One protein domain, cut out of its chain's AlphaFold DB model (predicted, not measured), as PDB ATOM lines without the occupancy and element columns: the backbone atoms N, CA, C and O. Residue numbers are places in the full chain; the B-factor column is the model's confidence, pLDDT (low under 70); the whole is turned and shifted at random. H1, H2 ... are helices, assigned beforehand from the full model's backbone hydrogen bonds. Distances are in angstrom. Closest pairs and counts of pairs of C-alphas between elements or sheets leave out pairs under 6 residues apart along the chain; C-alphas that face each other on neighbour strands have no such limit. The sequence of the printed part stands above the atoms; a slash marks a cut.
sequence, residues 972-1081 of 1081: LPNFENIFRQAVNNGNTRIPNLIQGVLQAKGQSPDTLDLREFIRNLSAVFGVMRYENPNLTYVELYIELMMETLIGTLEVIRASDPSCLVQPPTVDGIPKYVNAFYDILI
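AT A GLANCE: This is residues 972 to 1081 of the 1081 residues of an uncharacterized protein of Araneus ventricosus (UniProt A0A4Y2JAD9). Long, kinked H1 crosses H3 as an X and makes a hairpin with H2; short H4 and H5 follow on an arm that folds back, apart from these three. The printed part has 110 residues, with five named helices, H1 to H5 in order, and no named strand: all helix. It is compact, radius of gyration of the C-alphas 15.3 A, yet elongated, 45 by 27 by 25 A.

HOW THE PARTS SIT: H1, residues 972 to 1000, has a kink of 65 degrees near residue 987. It touches H3, residues 1033 to 1054, at a steep tilt of 57 degrees; the closest C-alphas, Ile 990 and Gly 1047, are 5.4 A apart. Residues 989 to 1000 alone touch H2, residues 1010 to 1027, opposite ways at 38 degrees, only just steep; the closest C-alphas, Ala 1000 and Phe 1013, are 4.9 A apart. H4, residues 1058 to 1061, and H5, residues 1069 to 1080, are apart from the other helices. Every O i to N i+4 pair is within hydrogen-bond range in H2, H3 and H5; in H1, 20 of 25; H4 is too short.

IN THESE COORDINATES: H1 measures 34.7 A from C-alpha 972 (164.923, 84.706, 135.996), H3 30.8 A, H2 25.4 A; H5 ends at C-alpha 1080 (145.662, 97.128, 132.224).

THE WHOLE: The printed part has no cut and no long link. Residues 1054 to 1081 are under pLDDT 70.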
ATOM      1  N   LEU A 972     164.821  84.766 134.528       44.62
ATOM      2  CA  LEU A 972     164.923  84.706 135.996       44.62
ATOM      3  C   LEU A 972     166.199  85.361 136.584       44.62
ATOM      4  O   LEU A 972     166.072  86.050 137.595       44.62
ATOM      5  N   PRO A 973     167.404  85.240 135.983       62.44
ATOM      6  CA  PRO A 973     168.590  85.962 136.458       62.44
ATOM      7  C   PRO A 973     168.501  87.483 136.253       62.44
ATOM      8  O   PRO A 973     169.033  88.241 137.063       62.44
ATOM      9  N   ASN A 974     167.808  87.944 135.203       65.31
ATOM     10  CA  ASN A 974     167.533  89.369 134.995       65.31
ATOM     11  C   ASN A 974     166.488  89.874 135.996       65.31
ATOM     12  O   ASN A 974     166.639  90.973 136.520       65.31
ATOM     13  N   PHE A 975     165.466  89.068 136.302       66.19
ATOM     14  CA  PHE A 975     164.382  89.429 137.216       66.19
ATOM     15  C   PHE A 975     164.893  89.808 138.611       66.19
ATOM     16  O   PHE A 975     164.441  90.806 139.155       66.19
ATOM     17  N   GLU A 976     165.877  89.094 139.165       63.59
ATOM     18  CA  GLU A 976     166.500  89.454 140.453       63.59
ATOM     19  C   GLU A 976     167.160  90.850 140.410       63.59
ATOM     20  O   GLU A 976     167.068  91.616 141.370       63.59
ATOM     21  N   ASN A 977     167.787  91.217 139.287       72.00
ATOM     22  CA  ASN A 977     168.405  92.535 139.104       72.00
ATOM     23  C   ASN A 977     167.358  93.637 138.879       72.00
ATOM     24  O   ASN A 977     167.446  94.686 139.514       72.00
ATOM     25  N   ILE A 978     166.347  93.382 138.041       66.69
ATOM     26  CA  ILE A 978     165.220  94.297 137.787       66.69
ATOM     27  C   ILE A 978     164.432  94.531 139.080       66.69
ATOM     28  O   ILE A 978     164.123  95.668 139.412       66.69
ATOM     29  N   PHE A 979     164.174  93.483 139.867       64.75
ATOM     30  CA  PHE A 979     163.510  93.581 141.166       64.75
ATOM     31  C   PHE A 979     164.331  94.405 142.165       64.75
ATOM     32  O   PHE A 979     163.783  95.269 142.844       64.75
ATOM     33  N   ARG A 980     165.656  94.213 142.227       69.44
ATOM     34  CA  ARG A 980     166.542  95.045 143.062       69.44
ATOM     35  C   ARG A 980     166.577  96.503 142.606       69.44
ATOM     36  O   ARG A 980     166.611  97.386 143.458       69.44
ATOM     37  N   GLN A 981     166.544  96.768 141.302       71.19
ATOM     38  CA  GLN A 981     166.441  98.127 140.761       71.19
ATOM     39  C   GLN A 981     165.085  98.755 141.109       71.19
ATOM     40  O   GLN A 981     165.078  99.812 141.731       71.19
ATOM     41  N   ALA A 982     163.968  98.066 140.863       68.62
ATOM     42  CA  ALA A 982     162.617  98.497 141.237       68.62
ATOM     43  C   ALA A 982     162.465  98.769 142.747       68.62
ATOM     44  O   ALA A 982     161.838  99.745 143.144       68.62
ATOM     45  N   VAL A 983     163.062  97.947 143.618       67.50
ATOM     46  CA  VAL A 983     163.014  98.151 145.080       67.50
ATOM     47  C   VAL A 983     163.892  99.326 145.526       67.50
ATOM     48  O   VAL A 983     163.487 100.098 146.393       67.50
ATOM     49  N   ASN A 984     165.078  99.502 144.939       77.12
ATOM     50  CA  ASN A 984     165.959 100.624 145.276       77.12
ATOM     51  C   ASN A 984     165.388 101.960 144.765       77.12
ATOM     52  O   ASN A 984     165.283 102.918 145.536       77.12
ATOM     53  N   ASN A 985     164.977 101.997 143.495       77.88
ATOM     54  CA  ASN A 985     164.441 103.169 142.798       77.88
ATOM     55  C   ASN A 985     162.988 103.475 143.198       77.88
ATOM     56  O   ASN A 985     162.569 104.631 143.167       77.88
ATOM     57  N   GLY A 986     162.227 102.473 143.646       74.81
ATOM     58  CA  GLY A 986     160.858 102.640 144.131       74.81
ATOM     59  C   GLY A 986     160.749 103.718 145.210       74.81
ATOM     60  O   GLY A 986     159.834 104.530 145.160       74.81
ATOM     61  N   ASN A 987     161.743 103.850 146.095       73.81
ATOM     62  CA  ASN A 987     161.776 104.905 147.119       73.81
ATOM     63  C   ASN A 987     161.699 106.343 146.557       73.81
ATOM     64  O   ASN A 987     161.269 107.247 147.270       73.81
ATOM     65  N   THR A 988     162.109 106.579 145.303       79.12
ATOM     66  CA  THR A 988     161.997 107.889 144.629       79.12
ATOM     67  C   THR A 988     160.870 107.933 143.597       79.12
ATOM     68  O   THR A 988     160.286 108.996 143.377       79.12
ATOM     69  N   ARG A 989     160.517 106.801 142.979       82.69
ATOM     70  CA  ARG A 989     159.488 106.716 141.929       82.69
ATOM     71  C   ARG A 989     158.070 106.514 142.480       82.69
ATOM     72  O   ARG A 989     157.146 107.167 142.000       82.69
ATOM     73  N   ILE A 990     157.893 105.723 143.541       80.81
ATOM     74  CA  ILE A 990     156.597 105.482 144.201       80.81
ATOM     75  C   ILE A 990     155.962 106.780 144.729       80.81
ATOM     76  O   ILE A 990     154.781 106.988 144.448       80.81
ATOM     77  N   PRO A 991     156.680 107.711 145.398       83.81
ATOM     78  CA  PRO A 991     156.100 108.998 145.787       83.81
ATOM     79  C   PRO A 991     155.555 109.795 144.595       83.81
ATOM     80  O   PRO A 991     154.471 110.367 144.689       83.81
ATOM     81  N   ASN A 992     156.253 109.777 143.454       84.38
ATOM     82  CA  ASN A 992     155.807 110.440 142.226       84.38
ATOM     83  C   ASN A 992     154.591 109.739 141.596       84.38
ATOM     84  O   ASN A 992     153.682 110.413 141.116       84.38
ATOM     85  N   LEU A 993     154.531 108.405 141.639       83.56
ATOM     86  CA  LEU A 993     153.386 107.624 141.163       83.56
ATOM     87  C   LEU A 993     152.138 107.858 142.034       83.56
ATOM     88  O   LEU A 993     151.067 108.156 141.507       83.56
ATOM     89  N   ILE A 994     152.285 107.803 143.363       84.25
ATOM     90  CA  ILE A 994     151.218 108.106 144.331       84.25
ATOM     91  C   ILE A 994     150.747 109.553 144.156       84.25
ATOM     92  O   ILE A 994     149.544 109.797 144.063       84.25
ATOM     93  N   GLN A 995     151.668 110.515 144.043       86.38
ATOM     94  CA  GLN A 995     151.323 111.908 143.764       86.38
ATOM     95  C   GLN A 995     150.593 112.050 142.419       86.38
ATOM     96  O   GLN A 995     149.620 112.796 142.339       86.38
ATOM     97  N   GLY A 996     150.997 111.302 141.389       86.75
ATOM     98  CA  GLY A 996     150.338 111.278 140.087       86.75
ATOM     99  C   GLY A 996     148.891 110.779 140.146       86.75
ATOM    100  O   GLY A 996     148.011 111.392 139.540       86.75
ATOM    101  N   VAL A 997     148.630 109.726 140.930       84.31
ATOM    102  CA  VAL A 997     147.280 109.198 141.213       84.31
ATOM    103  C   VAL A 997     146.450 110.193 142.032       84.31
ATOM    104  O   VAL A 997     145.288 110.436 141.708       84.31
ATOM    105  N   LEU A 998     147.034 110.812 143.064       86.44
ATOM    106  CA  LEU A 998     146.355 111.816 143.892       86.44
ATOM    107  C   LEU A 998     145.997 113.078 143.094       86.44
ATOM    108  O   LEU A 998     144.902 113.607 143.260       86.44
ATOM    109  N   GLN A 999     146.876 113.531 142.196       87.81
ATOM    110  CA  GLN A 999     146.600 114.639 141.278       87.81
ATOM    111  C   GLN A 999     145.494 114.281 140.279       87.81
ATOM    112  O   GLN A 999     144.567 115.066 140.092       87.81
ATOM    113  N   ALA A1000     145.543 113.081 139.692       87.81
ATOM    114  CA  ALA A1000     144.518 112.607 138.767       87.81
ATOM    115  C   ALA A1000     143.135 112.444 139.420       87.81
ATOM    116  O   ALA A1000     142.122 112.558 138.740       87.81
ATOM    117  N   LYS A1001     143.060 112.218 140.737       86.25
ATOM    118  CA  LYS A1001     141.792 112.192 141.483       86.25
ATOM    119  C   LYS A1001     141.125 113.577 141.602       86.25
ATOM    120  O   LYS A1001     139.934 113.674 141.886       86.25
ATOM    121  N   GLY A1002     141.866 114.663 141.370       83.44
ATOM    122  CA  GLY A1002     141.337 116.028 141.402       83.44
ATOM    123  C   GLY A1002     140.689 116.402 142.743       83.44
ATOM    124  O   GLY A1002     141.144 115.996 143.810       83.44
ATOM    125  N   GLN A1003     139.620 117.204 142.694       76.94
ATOM    126  CA  GLN A1003     138.862 117.629 143.886       76.94
ATOM    127  C   GLN A1003     137.661 116.728 144.225       76.94
ATOM    128  O   GLN A1003     137.033 116.918 145.264       76.94
ATOM    129  N   SER A1004     137.307 115.777 143.357       65.06
ATOM    130  CA  SER A1004     136.099 114.955 143.487       65.06
ATOM    131  C   SER A1004     136.490 113.518 143.852       65.06
ATOM    132  O   SER A1004     137.252 112.892 143.118       65.06
ATOM    133  N   PRO A1005     135.993 112.959 144.974       71.94
ATOM    134  CA  PRO A1005     136.475 111.678 145.489       71.94
ATOM    135  C   PRO A1005     136.191 110.481 144.566       71.94
ATOM    136  O   PRO A1005     136.858 109.454 144.709       71.94
ATOM    137  N   ASP A1006     135.252 110.631 143.628       84.94
ATOM    138  CA  ASP A1006     134.700 109.560 142.792       84.94
ATOM    139  C   ASP A1006     135.132 109.628 141.312       84.94
ATOM    140  O   ASP A1006     134.706 108.799 140.509       84.94
ATOM    141  N   THR A1007     135.963 110.603 140.918       80.62
ATOM    142  CA  THR A1007     136.339 110.826 139.507       80.62
ATOM    143  C   THR A1007     137.851 110.852 139.310       80.62
ATOM    144  O   THR A1007     138.510 111.806 139.716       80.62
ATOM    145  N   LEU A1008     138.390 109.840 138.629       85.25
ATOM    146  CA  LEU A1008     139.760 109.857 138.119       85.25
ATOM    147  C   LEU A1008     139.787 110.570 136.758       85.25
ATOM    148  O   LEU A1008     139.143 110.117 135.811       85.25
ATOM    149  N   ASP A1009     140.547 111.654 136.632       89.38
ATOM    150  CA  ASP A1009     140.911 112.221 135.335       89.38
ATOM    151  C   ASP A1009     141.982 111.332 134.689       89.38
ATOM    152  O   ASP A1009     143.181 111.447 134.962       89.38
ATOM    153  N   LEU A1010     141.537 110.429 133.808       83.25
ATOM    154  CA  LEU A1010     142.419 109.545 133.044       83.25
ATOM    155  C   LEU A1010     143.468 110.321 132.234       83.25
ATOM    156  O   LEU A1010     144.548 109.792 131.992       83.25
ATOM    157  N   ARG A1011     143.197 111.567 131.816       85.38
ATOM    158  CA  ARG A1011     144.146 112.358 131.027       85.38
ATOM    159  C   ARG A1011     145.329 112.800 131.878       85.38
ATOM    160  O   ARG A1011     146.465 112.661 131.429       85.38
ATOM    161  N   GLU A1012     145.080 113.290 133.090       86.69
ATOM    162  CA  GLU A1012     146.156 113.679 134.009       86.69
ATOM    163  C   GLU A1012     146.830 112.443 134.637       86.69
ATOM    164  O   GLU A1012     148.047 112.448 134.822       86.69
ATOM    165  N   PHE A1013     146.103 111.333 134.837       88.06
ATOM    166  CA  PHE A1013     146.704 110.041 135.206       88.06
ATOM    167  C   PHE A1013     147.699 109.552 134.145       88.06
ATOM    168  O   PHE A1013     148.867 109.337 134.460       88.06
ATOM    169  N   ILE A1014     147.274 109.440 132.880       83.12
ATOM    170  CA  ILE A1014     148.131 109.007 131.764       83.12
ATOM    171  C   ILE A1014     149.316 109.963 131.590       83.12
ATOM    172  O   ILE A1014     150.436 109.519 131.342       83.12
ATOM    173  N   ARG A1015     149.106 111.273 131.766       89.56
ATOM    174  CA  ARG A1015     150.175 112.278 131.712       89.56
ATOM    175  C   ARG A1015     151.224 112.049 132.799       89.56
ATOM    176  O   ARG A1015     152.407 111.953 132.474       89.56
ATOM    177  N   ASN A1016     150.809 111.902 134.054       87.19
ATOM    178  CA  ASN A1016     151.720 111.665 135.173       87.19
ATOM    179  C   ASN A1016     152.425 110.305 135.057       87.19
ATOM    180  O   ASN A1016     153.642 110.227 135.223       87.19
ATOM    181  N   LEU A1017     151.704 109.256 134.650       83.38
ATOM    182  CA  LEU A1017     152.278 107.940 134.367       83.38
ATOM    183  C   LEU A1017     153.315 108.010 133.231       83.38
ATOM    184  O   LEU A1017     154.392 107.431 133.341       83.38
ATOM    185  N   SER A1018     153.047 108.783 132.170       82.75
ATOM    186  CA  SER A1018     153.993 108.988 131.062       82.75
ATOM    187  C   SER A1018     155.261 109.743 131.475       82.75
ATOM    188  O   SER A1018     156.328 109.480 130.922       82.75
ATOM    189  N   ALA A1019     155.181 110.625 132.478       87.88
ATOM    190  CA  ALA A1019     156.354 111.280 133.053       87.88
ATOM    191  C   ALA A1019     157.224 110.279 133.835       87.88
ATOM    192  O   ALA A1019     158.438 110.251 133.635       87.88
ATOM    193  N   VAL A1020     156.612 109.401 134.644       86.06
ATOM    194  CA  VAL A1020     157.326 108.314 135.344       86.06
ATOM    195  C   VAL A1020     157.959 107.344 134.335       86.06
ATOM    196  O   VAL A1020     159.150 107.062 134.436       86.06
ATOM    197  N   PHE A1021     157.231 106.922 133.293       82.50
ATOM    198  CA  PHE A1021     157.785 106.145 132.170       82.50
ATOM    199  C   PHE A1021     158.966 106.841 131.478       82.50
ATOM    200  O   PHE A1021     159.944 106.181 131.125       82.50
ATOM    201  N   GLY A1022     158.892 108.161 131.284       86.25
ATOM    202  CA  GLY A1022     159.976 108.957 130.710       86.25
ATOM    203  C   GLY A1022     161.242 108.931 131.569       86.25
ATOM    204  O   GLY A1022     162.332 108.736 131.031       86.25
ATOM    205  N   VAL A1023     161.093 109.054 132.892       87.88
ATOM    206  CA  VAL A1023     162.199 108.954 133.858       87.88
ATOM    207  C   VAL A1023     162.781 107.540 133.882       87.88
ATOM    208  O   VAL A1023     163.978 107.393 133.649       87.88
ATOM    209  N   MET A1024     161.956 106.496 134.043       83.06
ATOM    210  CA  MET A1024     162.429 105.102 134.040       83.06
ATOM    211  C   MET A1024     163.209 104.770 132.761       83.06
ATOM    212  O   MET A1024     164.288 104.190 132.828       83.06
ATOM    213  N   ARG A1025     162.719 105.192 131.588       86.31
ATOM    214  CA  ARG A1025     163.388 104.953 130.299       86.31
ATOM    215  C   ARG A1025     164.690 105.750 130.126       86.31
ATOM    216  O   ARG A1025     165.556 105.325 129.364       86.31
ATOM    217  N   TYR A1026     164.826 106.894 130.796       90.44
ATOM    218  CA  TYR A1026     166.051 107.698 130.794       90.44
ATOM    219  C   TYR A1026     167.107 107.147 131.764       90.44
ATOM    220  O   TYR A1026     168.287 107.113 131.429       90.44
ATOM    221  N   GLU A1027     166.683 106.684 132.942       87.50
ATOM    222  CA  GLU A1027     167.549 106.080 133.964       87.50
ATOM    223  C   GLU A1027     168.013 104.667 133.575       87.50
ATOM    224  O   GLU A1027     169.173 104.317 133.791       87.50
ATOM    225  N   ASN A1028     167.134 103.881 132.942       87.69
ATOM    226  CA  ASN A1028     167.365 102.487 132.560       87.69
ATOM    227  C   ASN A1028     167.355 102.281 131.023       87.69
ATOM    228  O   ASN A1028     166.571 101.474 130.516       87.69
ATOM    229  N   PRO A1029     168.234 102.943 130.237       88.69
ATOM    230  CA  PRO A1029     168.201 102.898 128.766       88.69
ATOM    231  C   PRO A1029     168.520 101.516 128.168       88.69
ATOM    232  O   PRO A1029     168.320 101.303 126.974       88.69
ATOM    233  N   ASN A1030     169.023 100.586 128.988       89.50
ATOM    234  CA  ASN A1030     169.365  99.218 128.599       89.50
ATOM    235  C   ASN A1030     168.212  98.215 128.786       89.50
ATOM    236  O   ASN A1030     168.324  97.095 128.291       89.50
ATOM    237  N   LEU A1031     167.138  98.570 129.505       88.94
ATOM    238  CA  LEU A1031     165.998  97.668 129.699       88.94
ATOM    239  C   LEU A1031     165.118  97.640 128.449       88.94
ATOM    240  O   LEU A1031     164.784  98.674 127.864       88.94
ATOM    241  N   THR A1032     164.698  96.442 128.047       92.00
ATOM    242  CA  THR A1032     163.693  96.292 126.991       92.00
ATOM    243  C   THR A1032     162.333  96.821 127.457       92.00
ATOM    244  O   THR A1032     162.055  96.908 128.650       92.00
ATOM    245  N   TYR A1033     161.432  97.128 126.518       80.75
ATOM    246  CA  TYR A1033     160.083  97.617 126.846       80.75
ATOM    247  C   TYR A1033     159.291  96.649 127.753       80.75
ATOM    248  O   TYR A1033     158.476  97.084 128.560       80.75
ATOM    249  N   VAL A1034     159.565  95.341 127.658       84.62
ATOM    250  CA  VAL A1034     158.966  94.311 128.521       84.62
ATOM    251  C   VAL A1034     159.554  94.358 129.933       84.62
ATOM    252  O   VAL A1034     158.807  94.291 130.903       84.62
ATOM    253  N   GLU A1035     160.870  94.522 130.069       85.25
ATOM    254  CA  GLU A1035     161.526  94.648 131.378       85.25
ATOM    255  C   GLU A1035     161.141  95.964 132.076       85.25
ATOM    256  O   GLU A1035     160.868  95.947 133.271       85.25
ATOM    257  N   LEU A1036     160.998  97.066 131.328       83.88
ATOM    258  CA  LEU A1036     160.486  98.353 131.821       83.88
ATOM    259  C   LEU A1036     159.014  98.264 132.280       83.88
ATOM    260  O   LEU A1036     158.621  98.887 133.263       83.88
ATOM    261  N   TYR A1037     158.189  97.476 131.581       84.62
ATOM    262  CA  TYR A1037     156.808  97.198 131.992       84.62
ATOM    263  C   TYR A1037     156.760  96.347 133.271       84.62
ATOM    264  O   TYR A1037     155.963  96.628 134.163       84.62
ATOM    265  N   ILE A1038     157.643  95.349 133.405       85.38
ATOM    266  CA  ILE A1038     157.781  94.551 134.634       85.38
ATOM    267  C   ILE A1038     158.269  95.425 135.801       85.38
ATOM    268  O   ILE A1038     157.716  95.320 136.894       85.38
ATOM    269  N   GLU A1039     159.245  96.311 135.574       83.88
ATOM    270  CA  GLU A1039     159.731  97.280 136.567       83.88
ATOM    271  C   GLU A1039     158.574  98.152 137.085       83.88
ATOM    272  O   GLU A1039     158.313  98.166 138.290       83.88
ATOM    273  N   LEU A1040     157.789  98.765 136.185       83.31
ATOM    274  CA  LEU A1040     156.624  99.564 136.576       83.31
ATOM    275  C   LEU A1040     155.546  98.746 137.290       83.31
ATOM    276  O   LEU A1040     154.982  99.228 138.269       83.31
ATOM    277  N   MET A1041     155.220  97.538 136.821       83.06
ATOM    278  CA  MET A1041     154.196  96.704 137.462       83.06
ATOM    279  C   MET A1041     154.588  96.350 138.901       83.06
ATOM    280  O   MET A1041     153.731  96.355 139.786       83.06
ATOM    281  N   MET A1042     155.878  96.115 139.159       80.94
ATOM    282  CA  MET A1042     156.391  95.873 140.506       80.94
ATOM    283  C   MET A1042     156.398  97.149 141.358       80.94
ATOM    284  O   MET A1042     155.893  97.111 142.477       80.94
ATOM    285  N   GLU A1043     156.880  98.289 140.849       81.31
ATOM    286  CA  GLU A1043     156.826  99.570 141.578       81.31
ATOM    287  C   GLU A1043     155.385 100.004 141.889       81.31
ATOM    288  O   GLU A1043     155.089 100.446 142.999       81.31
ATOM    289  N   THR A1044     154.460  99.807 140.948       82.12
ATOM    290  CA  THR A1044     153.026 100.097 141.108       82.12
ATOM    291  C   THR A1044     152.393  99.207 142.173       82.12
ATOM    292  O   THR A1044     151.609  99.686 142.996       82.12
ATOM    293  N   LEU A1045     152.746  97.918 142.204       78.81
ATOM    294  CA  LEU A1045     152.258  96.979 143.212       78.81
ATOM    295  C   LEU A1045     152.825  97.293 144.605       78.81
ATOM    296  O   LEU A1045     152.064  97.290 145.573       78.81
ATOM    297  N   ILE A1046     154.114  97.634 144.717       83.06
ATOM    298  CA  ILE A1046     154.725  98.075 145.982       83.06
ATOM    299  C   ILE A1046     154.055  99.371 146.458       83.06
ATOM    300  O   ILE A1046     153.564  99.416 147.582       83.06
ATOM    301  N   GLY A1047     153.920 100.380 145.593       81.38
ATOM    302  CA  GLY A1047     153.250 101.638 145.930       81.38
ATOM    303  C   GLY A1047     151.782 101.466 146.333       81.38
ATOM    304  O   GLY A1047     151.313 102.126 147.258       81.38
ATOM    305  N   THR A1048     151.064 100.523 145.717       77.00
ATOM    306  CA  THR A1048     149.689 100.170 146.113       77.00
ATOM    307  C   THR A1048     149.655  99.538 147.509       77.00
ATOM    308  O   THR A1048     148.823  99.917 148.335       77.00
ATOM    309  N   LEU A1049     150.583  98.625 147.818       66.38
ATOM    310  CA  LEU A1049     150.722  98.040 149.157       66.38
ATOM    311  C   LEU A1049     151.128  99.085 150.208       66.38
ATOM    312  O   LEU A1049     150.665  99.019 151.346       66.38
ATOM    313  N   GLU A1050     151.946 100.071 149.842       75.50
ATOM    314  CA  GLU A1050     152.335 101.167 150.729       75.50
ATOM    315  C   GLU A1050     151.196 102.161 150.973       75.50
ATOM    316  O   GLU A1050     151.018 102.587 152.111       75.50
ATOM    317  N   VAL A1051     150.347 102.446 149.976       71.00
ATOM    318  CA  VAL A1051     149.094 103.199 150.180       71.00
ATOM    319  C   VAL A1051     148.149 102.452 151.126       71.00
ATOM    320  O   VAL A1051     147.629 103.066 152.053       71.00
ATOM    321  N   ILE A1052     147.979 101.133 150.966       67.69
ATOM    322  CA  ILE A1052     147.163 100.298 151.874       67.69
ATOM    323  C   ILE A1052     147.755 100.264 153.296       67.69
ATOM    324  O   ILE A1052     147.021 100.228 154.282       67.69
ATOM    325  N   ARG A1053     149.086 100.302 153.426       72.00
ATOM    326  CA  ARG A1053     149.788 100.366 154.718       72.00
ATOM    327  C   ARG A1053     149.722 101.751 155.373       72.00
ATOM    328  O   ARG A1053     149.789 101.838 156.597       72.00
ATOM    329  N   ALA A1054     149.648 102.815 154.576       64.75
ATOM    330  CA  ALA A1054     149.605 104.203 155.035       64.75
ATOM    331  C   ALA A1054     148.178 104.720 155.275       64.75
ATOM    332  O   ALA A1054     148.001 105.672 156.034       64.75
ATOM    333  N   SER A1055     147.158 104.106 154.664       69.62
ATOM    334  CA  SER A1055     145.764 104.364 155.017       69.62
ATOM    335  C   SER A1055     145.502 103.927 156.456       69.62
ATOM    336  O   SER A1055     145.741 102.772 156.808       69.62
ATOM    337  N   ASP A1056     145.005 104.858 157.273       61.78
ATOM    338  CA  ASP A1056     144.649 104.622 158.672       61.78
ATOM    339  C   ASP A1056     143.743 103.377 158.800       61.78
ATOM    340  O   ASP A1056     142.790 103.247 158.024       61.78
ATOM    341  N   PRO A1057     143.989 102.451 159.748       57.16
ATOM    342  CA  PRO A1057     143.158 101.259 159.901       57.16
ATOM    343  C   PRO A1057     141.674 101.578 160.142       57.16
ATOM    344  O   PRO A1057     140.827 100.770 159.774       57.16
ATOM    345  N   SER A1058     141.316 102.754 160.669       46.84
ATOM    346  CA  SER A1058     139.916 103.200 160.758       46.84
ATOM    347  C   SER A1058     139.232 103.344 159.386       46.84
ATOM    348  O   SER A1058     138.044 103.040 159.270       46.84
ATOM    349  N   CYS A1059     139.982 103.676 158.328       44.06
ATOM    350  CA  CYS A1059     139.513 103.682 156.935       44.06
ATOM    351  C   CYS A1059     139.318 102.270 156.349       44.06
ATOM    352  O   CYS A1059     138.701 102.136 155.296       44.06
ATOM    353  N   LEU A1060     139.834 101.227 157.013       43.41
ATOM    354  CA  LEU A1060     139.657  99.813 156.648       43.41
ATOM    355  C   LEU A1060     138.662  99.082 157.577       43.41
ATOM    356  O   LEU A1060     138.195  97.994 157.246       43.41
ATOM    357  N   VAL A1061     138.336  99.664 158.740       45.03
ATOM    358  CA  VAL A1061     137.433  99.091 159.762       45.03
ATOM    359  C   VAL A1061     135.954  99.322 159.450       45.03
ATOM    360  O   VAL A1061     135.122  98.512 159.861       45.03
ATOM    361  N   GLN A1062     135.601 100.357 158.682       38.16
ATOM    362  CA  GLN A1062     134.339 100.312 157.942       38.16
ATOM    363  C   GLN A1062     134.555  99.420 156.717       38.16
ATOM    364  O   GLN A1062     135.300  99.828 155.822       38.16
ATOM    365  N   PRO A1063     133.929  98.230 156.620       32.72
ATOM    366  CA  PRO A1063     133.922  97.524 155.354       32.72
ATOM    367  C   PRO A1063     133.180  98.417 154.349       32.72
ATOM    368  O   PRO A1063     132.012  98.741 154.596       32.72
ATOM    369  N   PRO A1064     133.796  98.826 153.223       39.34
ATOM    370  CA  PRO A1064     133.005  99.371 152.130       39.34
ATOM    371  C   PRO A1064     131.944  98.326 151.773       39.34
ATOM    372  O   PRO A1064     132.224  97.121 151.811       39.34
ATOM    373  N   THR A1065     130.724  98.759 151.432       35.59
ATOM    374  CA  THR A1065     129.724  97.816 150.908       35.59
ATOM    375  C   THR A1065     130.351  97.054 149.744       35.59
ATOM    376  O   THR A1065     131.214  97.590 149.045       35.59
ATOM    377  N   VAL A1066     129.991  95.779 149.575       39.78
ATOM    378  CA  VAL A1066     130.772  94.822 148.760       39.78
ATOM    379  C   VAL A1066     130.942  95.276 147.297       39.78
ATOM    380  O   VAL A1066     131.876  94.851 146.630       39.78
ATOM    381  N   ASP A1067     130.129  96.229 146.840       41.50
ATOM    382  CA  ASP A1067     130.221  96.965 145.571       41.50
ATOM    383  C   ASP A1067     131.449  97.898 145.431       41.50
ATOM    384  O   ASP A1067     131.684  98.445 144.353       41.50
ATOM    385  N   GLY A1068     132.199  98.157 146.507       37.19
ATOM    386  CA  GLY A1068     133.315  99.110 146.548       37.19
ATOM    387  C   GLY A1068     134.656  98.521 146.102       37.19
ATOM    388  O   GLY A1068     135.316  99.079 145.229       37.19
ATOM    389  N   ILE A1069     135.052  97.371 146.655       36.16
ATOM    390  CA  ILE A1069     136.331  96.713 146.324       36.16
ATOM    391  C   ILE A1069     136.411  96.311 144.834       36.16
ATOM    392  O   ILE A1069     137.437  96.594 144.210       36.16
ATOM    393  N   PRO A1070     135.346  95.763 144.203       45.75
ATOM    394  CA  PRO A1070     135.327  95.502 142.768       45.75
ATOM    395  C   PRO A1070     135.555  96.746 141.909       45.75
ATOM    396  O   PRO A1070     136.090  96.606 140.821       45.75
ATOM    397  N   LYS A1071     135.219  97.963 142.363       41.31
ATOM    398  CA  LYS A1071     135.486  99.181 141.574       41.31
ATOM    399  C   LYS A1071     136.974  99.482 141.466       41.31
ATOM    400  O   LYS A1071     137.417  99.862 140.394       41.31
ATOM    401  N   TYR A1072     137.747  99.281 142.534       37.97
ATOM    402  CA  TYR A1072     139.199  99.486 142.488       37.97
ATOM    403  C   TYR A1072     139.909  98.381 141.704       37.97
ATOM    404  O   TYR A1072     140.816  98.681 140.934       37.97
ATOM    405  N   VAL A1073     139.467  97.126 141.840       41.47
ATOM    406  CA  VAL A1073     140.014  95.999 141.064       41.47
ATOM    407  C   VAL A1073     139.649  96.116 139.581       41.47
ATOM    408  O   VAL A1073     140.525  95.952 138.736       41.47
ATOM    409  N   ASN A1074     138.400  96.460 139.253       39.97
ATOM    410  CA  ASN A1074     137.971  96.654 137.869       39.97
ATOM    411  C   ASN A1074     138.617  97.897 137.258       39.97
ATOM    412  O   ASN A1074     139.124  97.790 136.157       39.97
ATOM    413  N   ALA A1075     138.725  99.023 137.973       41.22
ATOM    414  CA  ALA A1075     139.471 100.182 137.475       41.22
ATOM    415  C   ALA A1075     140.951  99.854 137.214       41.22
ATOM    416  O   ALA A1075     141.530 100.397 136.283       41.22
ATOM    417  N   PHE A1076     141.564  98.946 137.985       40.91
ATOM    418  CA  PHE A1076     142.900  98.430 137.672       40.91
ATOM    419  C   PHE A1076     142.904  97.549 136.415       40.91
ATOM    420  O   PHE A1076     143.789  97.698 135.581       40.91
ATOM    421  N   TYR A1077     141.917  96.665 136.243       40.00
ATOM    422  CA  TYR A1077     141.759  95.865 135.020       40.00
ATOM    423  C   TYR A1077     141.515  96.738 133.776       40.00
ATOM    424  O   TYR A1077     142.170  96.527 132.762       40.00
ATOM    425  N   ASP A1078     140.667  97.761 133.879       41.53
ATOM    426  CA  ASP A1078     140.342  98.739 132.830       41.53
ATOM    427  C   ASP A1078     141.500  99.732 132.551       41.53
ATOM    428  O   ASP A1078     141.436 100.513 131.604       41.53
ATOM    429  N   ILE A1079     142.558  99.720 133.374       43.62
ATOM    430  CA  ILE A1079     143.838 100.429 133.160       43.62
ATOM    431  C   ILE A1079     144.918  99.486 132.581       43.62
ATOM    432  O   ILE A1079     145.923  99.954 132.045       43.62
ATOM    433  N   LEU A1080     144.726  98.166 132.679       36.16
ATOM    434  CA  LEU A1080     145.662  97.128 132.224       36.16
ATOM    435  C   LEU A1080     145.268  96.468 130.886       36.16
ATOM    436  O   LEU A1080     146.022  95.619 130.401       36.16
ATOM    437  N   ILE A1081     144.118  96.840 130.310       37.53
ATOM    438  CA  ILE A1081     143.570  96.367 129.022       37.53
ATOM    439  C   ILE A1081     143.590  97.507 127.995       37.53
ATOM    440  O   ILE A1081     144.088  97.249 126.876       37.53
TER     441      ILE A1081